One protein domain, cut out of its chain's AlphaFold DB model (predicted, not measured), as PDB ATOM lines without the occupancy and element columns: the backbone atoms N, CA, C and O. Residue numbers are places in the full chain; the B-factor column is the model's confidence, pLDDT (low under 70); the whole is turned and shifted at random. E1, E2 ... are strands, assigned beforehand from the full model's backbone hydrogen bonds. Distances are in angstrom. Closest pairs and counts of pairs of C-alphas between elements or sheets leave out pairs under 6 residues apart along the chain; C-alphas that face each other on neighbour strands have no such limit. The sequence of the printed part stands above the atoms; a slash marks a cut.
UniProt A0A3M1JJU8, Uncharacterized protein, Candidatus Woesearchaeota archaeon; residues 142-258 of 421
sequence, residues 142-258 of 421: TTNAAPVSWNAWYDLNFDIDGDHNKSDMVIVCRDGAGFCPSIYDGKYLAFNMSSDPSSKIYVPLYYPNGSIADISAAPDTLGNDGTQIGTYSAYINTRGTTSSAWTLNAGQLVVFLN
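Overview. This is residues 142 to 258 of the 421 residues of an uncharacterized protein of Candidatus Woesearchaeota archaeon (UniProt A0A3M1JJU8). Little of this domain is regular structure: two small sheets, E4 E5 E6 and E1 E2 E3, lie partly face to face, with long loops round them. Each is a meander, every strand the antiparallel neighbour of the one before. The 117 printed residues hold six named strands, E1 to E6, with 34 residues, and no named helix; the class is all strand. The whole is compact, with a radius of gyration of the C-alphas of 12.9 A and spans of 37 by 30 by 23 A.

Arrangement. Inner strand E5, residues 234 to 241, forms hairpins with E4, residues 221 to 228, where N 224 and O 238 are 2.9 A apart, and with E6, residues 253 to 257, where N 237 and O 254 are 2.8 A apart. E4 bends by 64 degrees at residue 225. The closest C-alphas of E4 and E3, residues 201 to 204, are Thr 227 and Val 203, 7.4 A. Inner strand E2, residues 188 to 192, forms hairpins with E3, N 189 to O 203 being 2.8 A, and with E1, residues 169 to 172, N 171 to O 190 being 2.9 A.

Along the chain. E5 is 23.2 A long and E4 19.9 A. E1 begins at C-alpha 169 (28.514, 17.076, -38.104); E6 ends at C-alpha 257 (41.110, 17.975, -45.245).

Size, cuts and confidence. The printed part has no cut. Links E1 to E2, E3 to E4 and E5 to E6 are long. The model's pLDDT is under 70 at residues 142, 161 to 166, 233 and 257 to 258.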
ATOM      1  N   THR A 142      37.239  25.155 -44.709       61.34
ATOM      2  CA  THR A 142      35.996  25.680 -44.135       61.34
ATOM      3  C   THR A 142      36.227  26.177 -42.720       61.34
ATOM      4  O   THR A 142      36.629  25.451 -41.808       61.34
ATOM      5  N   THR A 143      35.945  27.459 -42.544       74.06
ATOM      6  CA  THR A 143      35.841  28.073 -41.232       74.06
ATOM      7  C   THR A 143      34.378  28.042 -40.811       74.06
ATOM      8  O   THR A 143      33.502  28.391 -41.607       74.06
ATOM      9  N   ASN A 144      34.096  27.662 -39.564       79.81
ATOM     10  CA  ASN A 144      32.726  27.659 -39.064       79.81
ATOM     11  C   ASN A 144      32.108  29.067 -39.171       79.81
ATOM     12  O   ASN A 144      32.582  30.030 -38.564       79.81
ATOM     13  N   ALA A 145      31.032  29.190 -39.948       78.06
ATOM     14  CA  ALA A 145      30.351  30.464 -40.178       78.06
ATOM     15  C   ALA A 145      29.418  30.851 -39.016       78.06
ATOM     16  O   ALA A 145      29.040  32.014 -38.882       78.06
ATOM     17  N   ALA A 146      29.064  29.885 -38.162       86.94
ATOM     18  CA  ALA A 146      28.265  30.085 -36.958       86.94
ATOM     19  C   ALA A 146      28.918  29.400 -35.742       86.94
ATOM     20  O   ALA A 146      29.793  28.545 -35.915       86.94
ATOM     21  N   PRO A 147      28.526  29.769 -34.508       90.56
ATOM     22  CA  PRO A 147      29.050  29.130 -33.311       90.56
ATOM     23  C   PRO A 147      28.775  27.620 -33.286       90.56
ATOM     24  O   PRO A 147      27.675  27.185 -33.622       90.56
ATOM     25  N   VAL A 148      29.764  26.839 -32.850       92.12
ATOM     26  CA  VAL A 148      29.627  25.399 -32.595       92.12
ATOM     27  C   VAL A 148      29.476  25.214 -31.091       92.12
ATOM     28  O   VAL A 148      30.390  25.528 -30.333       92.12
ATOM     29  N   SER A 149      28.327  24.720 -30.644       91.69
ATOM     30  CA  SER A 149      28.003  24.561 -29.221       91.69
ATOM     31  C   SER A 149      27.463  23.175 -28.905       91.69
ATOM     32  O   SER A 149      27.137  22.403 -29.794       91.69
ATOM     33  N   TRP A 150      27.343  22.853 -27.619       91.31
ATOM     34  CA  TRP A 150      26.817  21.563 -27.147       91.31
ATOM     35  C   TRP A 150      25.331  21.305 -27.461       91.31
ATOM     36  O   TRP A 150      24.851  20.186 -27.291       91.31
ATOM     37  N   ASN A 151      24.564  22.339 -27.818       88.38
ATOM     38  CA  ASN A 151      23.099  22.287 -27.901       88.38
ATOM     39  C   ASN A 151      22.563  21.744 -29.235       88.38
ATOM     40  O   ASN A 151      21.406  21.330 -29.296       88.38
ATOM     41  N   ALA A 152      23.365  21.785 -30.295       89.81
ATOM     42  CA  ALA A 152      22.977  21.366 -31.627       89.81
ATOM     43  C   ALA A 152      24.214  20.938 -32.411       89.81
ATOM     44  O   ALA A 152      25.273  21.553 -32.313       89.81
ATOM     45  N   TRP A 153      24.046  19.894 -33.216       89.88
ATOM     46  CA  TRP A 153      25.048  19.473 -34.181       89.88
ATOM     47  C   TRP A 153      25.222  20.558 -35.243       89.88
ATOM     48  O   TRP A 153      24.248  20.989 -35.859       89.88
ATOM     49  N   TYR A 154      26.459  21.007 -35.427       89.94
ATOM     50  CA  TYR A 154      26.822  21.919 -36.497       89.94
ATOM     51  C   TYR A 154      27.166  21.102 -37.735       89.94
ATOM     52  O   TYR A 154      28.089  20.290 -37.708       89.94
ATOM     53  N   ASP A 155      26.412  21.324 -38.802       87.19
ATOM     54  CA  ASP A 155      26.679  20.736 -40.105       87.19
ATOM     55  C   ASP A 155      27.906  21.417 -40.727       87.19
ATOM     56  O   ASP A 155      27.910  22.632 -40.963       87.19
ATOM     57  N   LEU A 156      28.968  20.644 -40.963       78.38
ATOM     58  CA  LEU A 156      30.179  21.158 -41.589       78.38
ATOM     59  C   LEU A 156      29.925  21.549 -43.047       78.38
ATOM     60  O   LEU A 156      30.620  22.426 -43.544       78.38
ATOM     61  N   ASN A 157      28.892  21.003 -43.693       75.19
ATOM     62  CA  ASN A 157      28.650  21.034 -45.136       75.19
ATOM     63  C   ASN A 157      29.761  20.335 -45.945       75.19
ATOM     64  O   ASN A 157      29.940  20.624 -47.127       75.19
ATOM     65  N   PHE A 158      30.514  19.428 -45.309       71.94
ATOM     66  CA  PHE A 158      31.588  18.639 -45.923       71.94
ATOM     67  C   PHE A 158      31.469  17.179 -45.545       71.94
ATOM     68  O   PHE A 158      30.953  16.852 -44.484       71.94
ATOM     69  N   ASP A 159      31.990  16.353 -46.431       71.50
ATOM     70  CA  ASP A 159      32.091  14.911 -46.306       71.50
ATOM     71  C   ASP A 159      33.565  14.570 -46.002       71.50
ATOM     72  O   ASP A 159      34.439  14.682 -46.867       71.50
ATOM     73  N   ILE A 160      33.849  14.309 -44.726       73.94
ATOM     74  CA  ILE A 160      35.129  13.911 -44.124       73.94
ATOM     75  C   ILE A 160      35.398  12.425 -44.370       73.94
ATOM     76  O   ILE A 160      36.559  12.045 -44.542       73.94
ATOM     77  N   ASP A 161      34.365  11.584 -44.338       69.38
ATOM     78  CA  ASP A 161      34.513  10.131 -44.438       69.38
ATOM     79  C   ASP A 161      34.422   9.580 -45.870       69.38
ATOM     80  O   ASP A 161      34.762   8.418 -46.101       69.38
ATOM     81  N   GLY A 162      34.085  10.438 -46.835       67.00
ATOM     82  CA  GLY A 162      34.095  10.155 -48.266       67.00
ATOM     83  C   GLY A 162      32.898   9.332 -48.732       67.00
ATOM     84  O   GLY A 162      32.964   8.720 -49.800       67.00
ATOM     85  N   ASP A 163      31.819   9.266 -47.951       65.81
ATOM     86  CA  ASP A 163      30.667   8.413 -48.247       65.81
ATOM     87  C   ASP A 163      29.684   9.004 -49.269       65.81
ATOM     88  O   ASP A 163      28.734   8.329 -49.686       65.81
ATOM     89  N   HIS A 164      29.930  10.240 -49.714       62.53
ATOM     90  CA  HIS A 164      29.140  10.999 -50.680       62.53
ATOM     91  C   HIS A 164      27.664  11.196 -50.303       62.53
ATOM     92  O   HIS A 164      26.875  11.607 -51.162       62.53
ATOM     93  N   ASN A 165      27.255  10.909 -49.063       55.22
ATOM     94  CA  ASN A 165      25.839  10.741 -48.741       55.22
ATOM     95  C   ASN A 165      25.295  11.575 -47.587       55.22
ATOM     96  O   ASN A 165      24.097  11.464 -47.309       55.22
ATOM     97  N   LYS A 166      26.083  12.461 -46.979       65.50
ATOM     98  CA  LYS A 166      25.635  13.642 -46.221       65.50
ATOM     99  C   LYS A 166      26.853  14.462 -45.823       65.50
ATOM    100  O   LYS A 166      27.984  14.063 -46.037       65.50
ATOM    101  N   SER A 167      26.598  15.639 -45.279       74.19
ATOM    102  CA  SER A 167      27.631  16.408 -44.611       74.19
ATOM    103  C   SER A 167      27.798  15.928 -43.171       74.19
ATOM    104  O   SER A 167      26.816  15.630 -42.482       74.19
ATOM    105  N   ASP A 168      29.045  15.862 -42.730       84.25
ATOM    106  CA  ASP A 168      29.414  15.470 -41.384       84.25
ATOM    107  C   ASP A 168      29.141  16.575 -40.389       84.25
ATOM    108  O   ASP A 168      29.144  17.771 -40.696       84.25
ATOM    109  N   MET A 169      28.913  16.159 -39.152       88.06
ATOM    110  CA  MET A 169      28.514  17.076 -38.104       88.06
ATOM    111  C   MET A 169      29.539  17.118 -36.986       88.06
ATOM    112  O   MET A 169      30.117  16.104 -36.599       88.06
ATOM    113  N   VAL A 170      29.708  18.299 -36.404       91.56
ATOM    114  CA  VAL A 170      30.559  18.525 -35.237       91.56
ATOM    115  C   VAL A 170      29.748  19.123 -34.096       91.56
ATOM    116  O   VAL A 170      28.827  19.913 -34.305       91.56
ATOM    117  N   ILE A 171      30.087  18.755 -32.865       92.25
ATOM    118  CA  ILE A 171      29.476  19.306 -31.657       92.25
ATOM    119  C   ILE A 171      30.509  19.414 -30.533       92.25
ATOM    120  O   ILE A 171      31.472  18.649 -30.476       92.25
ATOM    121  N   VAL A 172      30.306  20.354 -29.609       93.12
ATOM    122  CA  VAL A 172      31.115  20.435 -28.382       93.12
ATOM    123  C   VAL A 172      30.627  19.389 -27.384       93.12
ATOM    124  O   VAL A 172      29.426  19.302 -27.115       93.12
ATOM    125  N   CYS A 173      31.544  18.613 -26.803       92.75
ATOM    126  CA  CYS A 173      31.169  17.633 -25.794       92.75
ATOM    127  C   CYS A 173      30.683  18.280 -24.500       92.75
ATOM    128  O   CYS A 173      31.331  19.177 -23.956       92.75
ATOM    129  N   ARG A 174      29.563  17.763 -23.984       91.75
ATOM    130  CA  ARG A 174      29.009  18.139 -22.685       91.75
ATOM    131  C   ARG A 174      28.573  16.919 -21.880       91.75
ATOM    132  O   ARG A 174      27.908  16.035 -22.426       91.75
ATOM    133  N   ASP A 175      28.898  16.895 -20.589       88.25
ATOM    134  CA  ASP A 175      28.421  15.842 -19.685       88.25
ATOM    135  C   ASP A 175      26.887  15.857 -19.565       88.25
ATOM    136  O   ASP A 175      26.236  16.905 -19.593       88.25
ATOM    137  N   GLY A 176      26.288  14.672 -19.468       80.06
ATOM    138  CA  GLY A 176      24.836  14.498 -19.386       80.06
ATOM    139  C   GLY A 176      24.071  14.721 -20.698       80.06
ATOM    140  O   GLY A 176      22.853  14.560 -20.714       80.06
ATOM    141  N   ALA A 177      24.750  15.039 -21.807       77.12
ATOM    142  CA  ALA A 177      24.113  15.225 -23.114       77.12
ATOM    143  C   ALA A 177      23.813  13.899 -23.855       77.12
ATOM    144  O   ALA A 177      23.144  13.897 -24.884       77.12
ATOM    145  N   GLY A 178      24.272  12.758 -23.324       76.06
ATOM    146  CA  GLY A 178      23.948  11.410 -23.818       76.06
ATOM    147  C   GLY A 178      24.808  10.902 -24.982       76.06
ATOM    148  O   GLY A 178      24.711   9.731 -25.331       76.06
ATOM    149  N   PHE A 179      25.670  11.750 -25.550       79.25
ATOM    150  CA  PHE A 179      26.555  11.413 -26.675       79.25
ATOM    151  C   PHE A 179      28.048  11.627 -26.388       79.25
ATOM    152  O   PHE A 179      28.863  11.278 -27.232       79.25
ATOM    153  N   CYS A 180      28.419  12.179 -25.228       85.31
ATOM    154  CA  CYS A 180      29.815  12.310 -24.808       85.31
ATOM    155  C   CYS A 180      30.024  11.688 -23.418       85.31
ATOM    156  O   CYS A 180      29.227  11.946 -22.512       85.31
ATOM    157  N   PRO A 181      31.094  10.897 -23.222       87.31
ATOM    158  CA  PRO A 181      31.573  10.509 -21.900       87.31
ATOM    159  C   PRO A 181      31.914  11.724 -21.027       87.31
ATOM    160  O   PRO A 181      32.446  12.718 -21.524       87.31
ATOM    161  N   SER A 182      31.709  11.610 -19.713       86.75
ATOM    162  CA  SER A 182      31.977  12.688 -18.746       86.75
ATOM    163  C   SER A 182      33.438  13.156 -18.724       86.75
ATOM    164  O   SER A 182      33.721  14.310 -18.426       86.75
ATOM    165  N   ILE A 183      34.386  12.291 -19.103       86.94
ATOM    166  CA  ILE A 183      35.813  12.640 -19.205       86.94
ATOM    167  C   ILE A 183      36.129  13.643 -20.331       86.94
ATOM    168  O   ILE A 183      37.204  14.243 -20.317       86.94
ATOM    169  N   TYR A 184      35.213  13.831 -21.286       91.19
ATOM    170  CA  TYR A 184      35.381  14.696 -22.460       91.19
ATOM    171  C   TYR A 184      34.597  16.013 -22.373       91.19
ATOM    172  O   TYR A 184      34.671  16.825 -23.297       91.19
ATOM    173  N   ASP A 185      33.869  16.233 -21.277       91.94
ATOM    174  CA  ASP A 185      33.076  17.441 -21.029       91.94
ATOM    175  C   ASP A 185      33.921  18.711 -21.165       91.94
ATOM    176  O   ASP A 185      34.952  18.842 -20.507       91.94
ATOM    177  N   GLY A 186      33.527  19.607 -22.074       87.69
ATOM    178  CA  GLY A 186      34.232  20.861 -22.353       87.69
ATOM    179  C   GLY A 186      35.615  20.714 -22.997       87.69
ATOM    180  O   GLY A 186      36.195  21.715 -23.398       87.69
ATOM    181  N   LYS A 187      36.153  19.498 -23.141       92.25
ATOM    182  CA  LYS A 187      37.550  19.268 -23.554       92.25
ATOM    183  C   LYS A 187      37.716  18.768 -24.980       92.25
ATOM    184  O   LYS A 187      38.796  18.889 -25.554       92.25
ATOM    185  N   TYR A 188      36.666  18.183 -25.548       93.38
ATOM    186  CA  TYR A 188      36.707  17.554 -26.864       93.38
ATOM    187  C   TYR A 188      35.567  18.049 -27.753       93.38
ATOM    188  O   TYR A 188      34.487  18.425 -27.288       93.38
ATOM    189  N   LEU A 189      35.807  17.989 -29.056       92.50
ATOM    190  CA  LEU A 189      34.776  18.015 -30.081       92.50
ATOM    191  C   LEU A 189      34.402  16.582 -30.437       92.50
ATOM    192  O   LEU A 189      35.282  15.741 -30.615       92.50
ATOM    193  N   ALA A 190      33.108  16.311 -30.553       92.50
ATOM    194  CA  ALA A 190      32.614  15.065 -31.111       92.50
ATOM    195  C   ALA A 190      32.244  15.286 -32.578       92.50
ATOM    196  O   ALA A 190      31.479  16.194 -32.902       92.50
ATOM    197  N   PHE A 191      32.779  14.437 -33.444       90.12
ATOM    198  CA  PHE A 191      32.443  14.368 -34.857       90.12
ATOM    199  C   PHE A 191      31.538  13.168 -35.102       90.12
ATOM    200  O   PHE A 191      31.771  12.070 -34.583       90.12
ATOM    201  N   ASN A 192      30.488  13.405 -35.874       89.62
ATOM    202  CA  ASN A 192      29.539  12.413 -36.327       89.62
ATOM    203  C   ASN A 192      29.702  12.241 -37.834       89.62
ATOM    204  O   ASN A 192      29.400  13.178 -38.572       89.62
ATOM    205  N   MET A 193      30.172  11.057 -38.217       86.88
ATOM    206  CA  MET A 193      30.455  10.694 -39.598       86.88
ATOM    207  C   MET A 193      29.185  10.152 -40.272       86.88
ATOM    208  O   MET A 193      28.440   9.393 -39.638       86.88
ATOM    209  N   SER A 194      28.892  10.552 -41.508       81.31
ATOM    210  CA  SER A 194      27.683  10.161 -42.245       81.31
ATOM    211  C   SER A 194      27.611   8.660 -42.525       81.31
ATOM    212  O   SER A 194      26.509   8.100 -42.452       81.31
ATOM    213  N   SER A 195      28.754   7.998 -42.720       79.12
ATOM    214  CA  SER A 195      28.852   6.557 -42.993       79.12
ATOM    215  C   SER A 195      28.616   5.685 -41.762       79.12
ATOM    216  O   SER A 195      28.065   4.585 -41.870       79.12
ATOM    217  N   ASP A 196      28.996   6.177 -40.581       79.62
ATOM    218  CA  ASP A 196      28.804   5.500 -39.301       79.62
ATOM    219  C   ASP A 196      28.270   6.467 -38.232       79.62
ATOM    220  O   ASP A 196      28.982   6.874 -37.307       79.62
ATOM    221  N   PRO A 197      26.962   6.775 -38.279       76.00
ATOM    222  CA  PRO A 197      26.330   7.641 -37.298       76.00
ATOM    223  C   PRO A 197      26.185   6.976 -35.924       76.00
ATOM    224  O   PRO A 197      25.690   7.610 -34.986       76.00
ATOM    225  N   SER A 198      26.594   5.714 -35.765       77.62
ATOM    226  CA  SER A 198      26.574   5.007 -34.483       77.62
ATOM    227  C   SER A 198      27.869   5.205 -33.692       77.62
ATOM    228  O   SER A 198      27.826   5.257 -32.461       77.62
ATOM    229  N   SER A 199      28.987   5.428 -34.384       84.12
ATOM    230  CA  SER A 199      30.281   5.763 -33.796       84.12
ATOM    231  C   SER A 199      30.513   7.278 -33.772       84.12
ATOM    232  O   SER A 199      29.920   8.038 -34.539       84.12
ATOM    233  N   LYS A 200      31.311   7.764 -32.820       88.38
ATOM    234  CA  LYS A 200      31.666   9.185 -32.687       88.38
ATOM    235  C   LYS A 200      33.162   9.301 -32.502       88.38
ATOM    236  O   LYS A 200      33.752   8.538 -31.737       88.38
ATOM    237  N   ILE A 201      33.756  10.278 -33.169       89.56
ATOM    238  CA  ILE A 201      35.186  10.552 -33.065       89.56
ATOM    239  C   ILE A 201      35.372  11.747 -32.151       89.56
ATOM    240  O   ILE A 201      34.783  12.799 -32.377       89.56
ATOM    241  N   TYR A 202      36.197  11.585 -31.125       91.81
ATOM    242  CA  TYR A 202      36.456  12.632 -30.147       91.81
ATOM    243  C   TYR A 202      37.827  13.241 -30.401       91.81
ATOM    244  O   TYR A 202      38.838  12.543 -30.343       91.81
ATOM    245  N   VAL A 203      37.860  14.545 -30.654       90.81
ATOM    246  CA  VAL A 203      39.082  15.289 -30.967       90.81
ATOM    247  C   VAL A 203      39.342  16.320 -29.866       90.81
ATOM    248  O   VAL A 203      38.447  17.120 -29.582       90.81
ATOM    249  N   PRO A 204      40.514  16.306 -29.205       91.88
ATOM    250  CA  PRO A 204      40.803  17.220 -28.105       91.88
ATOM    251  C   PRO A 204      40.941  18.667 -28.586       91.88
ATOM    252  O   PRO A 204      41.438  18.950 -29.679       91.88
ATOM    253  N   LEU A 205      40.530  19.595 -27.730       91.81
ATOM    254  CA  LEU A 205      40.842  21.013 -27.848       91.81
ATOM    255  C   LEU A 205      42.154  21.306 -27.117       91.81
ATOM    256  O   LEU A 205      42.456  20.674 -26.106       91.81
ATOM    257  N   TYR A 206      42.912  22.293 -27.592       91.94
ATOM    258  CA  TYR A 206      44.184  22.683 -26.988       91.94
ATOM    259  C   TYR A 206      44.230  24.176 -26.682       91.94
ATOM    260  O   TYR A 206      43.708  25.003 -27.435       91.94
ATOM    261  N   TYR A 207      44.874  24.516 -25.569       90.94
ATOM    262  CA  TYR A 207      45.370  25.862 -25.313       90.94
ATOM    263  C   TYR A 207      46.592  26.127 -26.211       90.94
ATOM    264  O   TYR A 207      47.286  25.179 -26.579       90.94
ATOM    265  N   PRO A 208      46.968  27.396 -26.464       87.38
ATOM    266  CA  PRO A 208      48.173  27.738 -27.230       87.38
ATOM    267  C   PRO A 208      49.488  27.135 -26.704       87.38
ATOM    268  O   PRO A 208      50.487  27.127 -27.411       87.38
ATOM    269  N   ASN A 209      49.510  26.658 -25.457       85.69
ATOM    270  CA  ASN A 209      50.658  25.987 -24.846       85.69
ATOM    271  C   ASN A 209      50.689  24.458 -25.088       85.69
ATOM    272  O   ASN A 209      51.558  23.786 -24.536       85.69
ATOM    273  N   GLY A 210      49.733  23.905 -25.844       83.12
ATOM    274  CA  GLY A 210      49.632  22.478 -26.168       83.12
ATOM    275  C   GLY A 210      48.987  21.595 -25.091       83.12
ATOM    276  O   GLY A 210      48.864  20.389 -25.288       83.12
ATOM    277  N   SER A 211      48.556  22.150 -23.954       90.69
ATOM    278  CA  SER A 211      47.766  21.402 -22.962       90.69
ATOM    279  C   SER A 211      46.288  21.340 -23.358       90.69
ATOM    280  O   SER A 211      45.795  22.237 -24.043       90.69
ATOM    281  N   ILE A 212      45.587  20.273 -22.954       90.00
ATOM    282  CA  ILE A 212      44.166  20.087 -23.287       90.00
ATOM    283  C   ILE A 212      43.358  21.262 -22.725       90.00
ATOM    284  O   ILE A 212      43.400  21.527 -21.521       90.00
ATOM    285  N   ALA A 213      42.640  21.952 -23.609       90.81
ATOM    286  CA  ALA A 213      41.734  23.029 -23.250       90.81
ATOM    287  C   ALA A 213      40.449  22.489 -22.638       90.81
ATOM    288  O   ALA A 213      39.990  21.409 -22.998       90.81
ATOM    289  N   ASP A 214      39.864  23.263 -21.731       92.00
ATOM    290  CA  ASP A 214      38.581  22.961 -21.114       92.00
ATOM    291  C   ASP A 214      37.691  24.195 -21.221       92.00
ATOM    292  O   ASP A 214      37.842  25.144 -20.464       92.00
ATOM    293  N   ILE A 215      36.779  24.178 -22.191       91.75
ATOM    294  CA  ILE A 215      35.825  25.259 -22.444       91.75
ATOM    295  C   ILE A 215      34.499  25.044 -21.702       91.75
ATOM    296  O   ILE A 215      33.483  25.622 -22.089       91.75
ATOM    297  N   SER A 216      34.455  24.200 -20.661       89.31
ATOM    298  CA  SER A 216      33.282  24.085 -19.772       89.31
ATOM    299  C   SER A 216      33.030  25.364 -18.965       89.31
ATOM    300  O   SER A 216      31.918  25.600 -18.488       89.31
ATOM    301  N   ALA A 217      34.039  26.228 -18.869       85.31
ATOM    302  CA  ALA A 217      33.920  27.617 -18.466       85.31
ATOM    303  C   ALA A 217      34.273  28.537 -19.649       85.31
ATOM    304  O   ALA A 217      34.702  28.101 -20.712       85.31
ATOM    305  N   ALA A 218      34.000  29.827 -19.493       82.12
ATOM    306  CA  ALA A 218      34.491  30.857 -20.398       82.12
ATOM    307  C   ALA A 218      34.883  32.084 -19.565       82.12
ATOM    308  O   ALA A 218      34.282  32.309 -18.506       82.12
ATOM    309  N   PRO A 219      35.831  32.916 -20.030       88.50
ATOM    310  CA  PRO A 219      36.537  32.833 -21.312       88.50
ATOM    311  C   PRO A 219      37.749  31.893 -21.287       88.50
ATOM    312  O   PRO A 219      38.541  31.941 -20.352       88.50
ATOM    313  N   ASP A 220      37.958  31.152 -22.376       90.00
ATOM    314  CA  ASP A 220      39.134  30.298 -22.574       90.00
ATOM    315  C   ASP A 220      39.758  30.535 -23.947       90.00
ATOM    316  O   ASP A 220      39.066  30.694 -24.952       90.00
ATOM    317  N   THR A 221      41.089  30.616 -24.001       91.31
ATOM    318  CA  THR A 221      41.810  30.902 -25.251       91.31
ATOM    319  C   THR A 221      42.285  29.616 -25.888       91.31
ATOM    320  O   THR A 221      43.115  28.915 -25.324       91.31
ATOM    321  N   LEU A 222      41.794  29.334 -27.086       90.56
ATOM    322  CA  LEU A 222      42.132  28.141 -27.841       90.56
ATOM    323  C   LEU A 222      43.299  28.399 -28.791       90.56
ATOM    324  O   LEU A 222      43.451  29.487 -29.357       90.56
ATOM    325  N   GLY A 223      44.118  27.370 -28.954       83.38
ATOM    326  CA  GLY A 223      45.275  27.345 -29.831       83.38
ATOM    327  C   GLY A 223      45.619  25.907 -30.180       83.38
ATOM    328  O   GLY A 223      46.493  25.312 -29.560       83.38
ATOM    329  N   ASN A 224      44.910  25.368 -31.166       79.19
ATOM    330  CA  ASN A 224      45.190  24.073 -31.773       79.19
ATOM    331  C   ASN A 224      45.706  24.278 -33.203       79.19
ATOM    332  O   ASN A 224      45.144  25.092 -33.943       79.19
ATOM    333  N   ASP A 225      46.741  23.532 -33.576       77.00
ATOM    334  CA  ASP A 225      47.306  23.509 -34.920       77.00
ATOM    335  C   ASP A 225      47.501  22.059 -35.387       77.00
ATOM    336  O   ASP A 225      48.430  21.370 -34.971       77.00
ATOM    337  N   GLY A 226      46.591  21.581 -36.234       71.81
ATOM    338  CA  GLY A 226      46.728  20.344 -36.989       71.81
ATOM    339  C   GLY A 226      46.353  19.075 -36.230       71.81
ATOM    340  O   GLY A 226      46.976  18.040 -36.452       71.81
ATOM    341  N   THR A 227      45.341  19.098 -35.354       80.31
ATOM    342  CA  THR A 227      44.895  17.854 -34.694       80.31
ATOM    343  C   THR A 227      44.057  17.005 -35.642       80.31
ATOM    344  O   THR A 227      43.034  17.471 -36.133       80.31
ATOM    345  N   GLN A 228      44.459  15.754 -35.872       79.81
ATOM    346  CA  GLN A 228      43.759  14.835 -36.773       79.81
ATOM    347  C   GLN A 228      42.382  14.405 -36.238       79.81
ATOM    348  O   GLN A 228      42.204  14.164 -35.042       79.81
ATOM    349  N   ILE A 229      41.411  14.258 -37.140       82.94
ATOM    350  CA  ILE A 229      40.071  13.738 -36.865       82.94
ATOM    351  C   ILE A 229      40.070  12.221 -37.102       82.94
ATOM    352  O   ILE A 229      39.889  11.740 -38.219       82.94
ATOM    353  N   GLY A 230      40.260  11.447 -36.032       80.50
ATOM    354  CA  GLY A 230      40.225   9.982 -36.097       80.50
ATOM    355  C   GLY A 230      41.323   9.418 -37.002       80.50
ATOM    356  O   GLY A 230      42.481   9.802 -36.874       80.50
ATOM    357  N   THR A 231      40.962   8.505 -37.905       71.31
ATOM    358  CA  THR A 231      41.868   7.939 -38.926       71.31
ATOM    359  C   THR A 231      41.701   8.588 -40.299       71.31
ATOM    360  O   THR A 231      42.311   8.135 -41.264       71.31
ATOM    361  N   TYR A 232      40.851   9.609 -40.405       71.56
ATOM    362  CA  TYR A 232      40.545  10.272 -41.666       71.56
ATOM    363  C   TYR A 232      41.638  11.284 -42.015       71.56
ATOM    364  O   TYR A 232      42.366  11.772 -41.143       71.56
ATOM    365  N   SER A 233      41.740  11.632 -43.296       66.81
ATOM    366  CA  SER A 233      42.645  12.673 -43.802       66.81
ATOM    367  C   SER A 233      42.100  14.071 -43.502       66.81
ATOM    368  O   SER A 233      42.049  14.930 -44.374       66.81
ATOM    369  N   ALA A 234      41.660  14.299 -42.267       74.12
ATOM    370  CA  ALA A 234      41.030  15.526 -41.820       74.12
ATOM    371  C   ALA A 234      41.652  16.012 -40.514       74.12
ATOM    372  O   ALA A 234      42.053  15.213 -39.670       74.12
ATOM    373  N   TYR A 235      41.743  17.325 -40.343       80.50
ATOM    374  CA  TYR A 235      42.423  17.977 -39.228       80.50
ATOM    375  C   TYR A 235      41.567  19.108 -38.666       80.50
ATOM    376  O   TYR A 235      40.625  19.551 -39.309       80.50
ATOM    377  N   ILE A 236      41.874  19.606 -37.476       85.50
ATOM    378  CA  ILE A 236      41.256  20.815 -36.933       85.50
ATOM    379  C   ILE A 236      42.317  21.787 -36.442       85.50
ATOM    380  O   ILE A 236      43.298  21.385 -35.811       85.50
ATOM    381  N   ASN A 237      42.047  23.072 -36.646       85.62
ATOM    382  CA  ASN A 237      42.678  24.158 -35.915       85.62
ATOM    383  C   ASN A 237      41.611  24.918 -35.147       85.62
ATOM    384  O   ASN A 237      40.510  25.164 -35.648       85.62
ATOM    385  N   THR A 238      41.971  25.352 -33.945       88.94
ATOM    386  CA  THR A 238      41.144  26.264 -33.166       88.94
ATOM    387  C   THR A 238      41.942  27.471 -32.732       88.94
ATOM    388  O   THR A 238      43.103  27.357 -32.336       88.94
ATOM    389  N   ARG A 239      41.342  28.656 -32.863       88.75
ATOM    390  CA  ARG A 239      42.006  29.926 -32.552       88.75
ATOM    391  C   ARG A 239      41.042  30.909 -31.902       88.75
ATOM    392  O   ARG A 239      39.868  30.982 -32.254       88.75
ATOM    393  N   GLY A 240      41.583  31.728 -31.006       89.44
ATOM    394  CA  GLY A 240      40.866  32.828 -30.362       89.44
ATOM    395  C   GLY A 240      40.249  32.450 -29.016       89.44
ATOM    396  O   GLY A 240      40.415  31.338 -28.524       89.44
ATOM    397  N   THR A 241      39.563  33.411 -28.397       91.75
ATOM    398  CA  THR A 241      39.006  33.274 -27.043       91.75
ATOM    399  C   THR A 241      37.503  33.016 -27.092       91.75
ATOM    400  O   THR A 241      36.771  33.746 -27.766       91.75
ATOM    401  N   THR A 242      37.031  31.969 -26.420       91.50
ATOM    402  CA  THR A 242      35.602  31.665 -26.292       91.50
ATOM    403  C   THR A 242      34.906  32.755 -25.477       91.50
ATOM    404  O   THR A 242      35.479  33.327 -24.548       91.50
ATOM    405  N   SER A 243      33.660  33.079 -25.827       91.12
ATOM    406  CA  SER A 243      32.856  34.068 -25.082       91.12
ATOM    407  C   SER A 243      31.772  33.439 -24.210       91.12
ATOM    408  O   SER A 243      31.210  34.123 -23.358       91.12
ATOM    409  N   SER A 244      31.487  32.152 -24.412       92.00
ATOM    410  CA  SER A 244      30.451  31.404 -23.703       92.00
ATOM    411  C   SER A 244      30.932  29.984 -23.434       92.00
ATOM    412  O   SER A 244      31.611  29.391 -24.272       92.00
ATOM    413  N   ALA A 245      30.549  29.432 -22.284       91.00
ATOM    414  CA  ALA A 245      30.870  28.054 -21.935       91.00
ATOM    415  C   ALA A 245      30.275  27.065 -22.958       91.00
ATOM    416  O   ALA A 245      29.192  27.289 -23.514       91.00
ATOM    417  N   TRP A 246      30.998  25.975 -23.211       92.50
ATOM    418  CA  TRP A 246      30.688  24.915 -24.176       92.50
ATOM    419  C   TRP A 246      30.363  25.426 -25.592       92.50
ATOM    420  O   TRP A 246      29.535  24.835 -26.290       92.50
ATOM    421  N   THR A 247      30.960  26.551 -26.003       92.00
ATOM    422  CA  THR A 247      30.698  27.187 -27.302       92.00
ATOM    423  C   THR A 247      31.992  27.691 -27.940       92.00
ATOM    424  O   THR A 247      32.696  28.521 -27.367       92.00
ATOM    425  N   LEU A 248      32.266  27.236 -29.161       91.56
ATOM    426  CA  LEU A 248      33.219  27.852 -30.079       91.56
ATOM    427  C   LEU A 248      32.495  28.935 -30.875       91.56
ATOM    428  O   LEU A 248      31.464  28.670 -31.485       91.56
ATOM    429  N   ASN A 249      33.025  30.152 -30.897       93.06
ATOM    430  CA  ASN A 249      32.463  31.248 -31.679       93.06
ATOM    431  C   ASN A 249      32.647  31.006 -33.185       93.06
ATOM    432  O   ASN A 249      33.481  30.204 -33.613       93.06
ATOM    433  N   ALA A 250      31.878  31.726 -34.004       89.25
ATOM    434  CA  ALA A 250      32.103  31.763 -35.448       89.25
ATOM    435  C   ALA A 250      33.559  32.168 -35.742       89.25
ATOM    436  O   ALA A 250      34.089  33.079 -35.102       89.25
ATOM    437  N   GLY A 251      34.212  31.491 -36.681       84.69
ATOM    438  CA  GLY A 251      35.612  31.755 -37.008       84.69
ATOM    439  C   GLY A 251      36.646  30.979 -36.190       84.69
ATOM    440  O   GLY A 251      37.825  31.026 -36.530       84.69
ATOM    441  N   GLN A 252      36.247  30.310 -35.102       89.00
ATOM    442  CA  GLN A 252      37.192  29.705 -34.156       89.00
ATOM    443  C   GLN A 252      37.527  28.251 -34.439       89.00
ATOM    444  O   GLN A 252      38.520  27.777 -33.899       89.00
ATOM    445  N   LEU A 253      36.727  27.551 -35.237       87.00
ATOM    446  CA  LEU A 253      36.995  26.198 -35.699       87.00
ATOM    447  C   LEU A 253      37.249  26.244 -37.197       87.00
ATOM    448  O   LEU A 253      36.371  26.590 -37.990       87.00
ATOM    449  N   VAL A 254      38.453  25.850 -37.570       82.12
ATOM    450  CA  VAL A 254      38.815  25.602 -38.953       82.12
ATOM    451  C   VAL A 254      39.046  24.109 -39.056       82.12
ATOM    452  O   VAL A 254      39.971  23.580 -38.444       82.12
ATOM    453  N   VAL A 255      38.171  23.412 -39.767       76.19
ATOM    454  CA  VAL A 255      38.486  22.043 -40.185       76.19
ATOM    455  C   VAL A 255      39.502  22.165 -41.315       76.19
ATOM    456  O   VAL A 255      39.441  23.191 -41.982       76.19
ATOM    457  N   PHE A 256      40.411  21.183 -41.403       71.94
ATOM    458  CA  PHE A 256      41.413  20.615 -42.345       71.94
ATOM    459  C   PHE A 256      40.953  19.387 -43.166       71.94
ATOM    460  O   PHE A 256      40.450  18.486 -42.516       71.94
ATOM    461  N   LEU A 257      41.165  19.240 -44.477       64.00
ATOM    462  CA  LEU A 257      41.110  17.975 -45.245       64.00
ATOM    463  C   LEU A 257      42.375  17.914 -46.110       64.00
ATOM    464  O   LEU A 257      42.889  18.928 -46.576       64.00
ATOM    465  N   ASN A 258      42.829  16.686 -46.337       62.38
ATOM    466  CA  ASN A 258      43.729  16.250 -47.401       62.38
ATOM    467  C   ASN A 258      45.079  16.976 -47.463       62.38
ATOM    468  O   ASN A 258      45.628  17.268 -48.521       62.38
TER     469      ASN A 258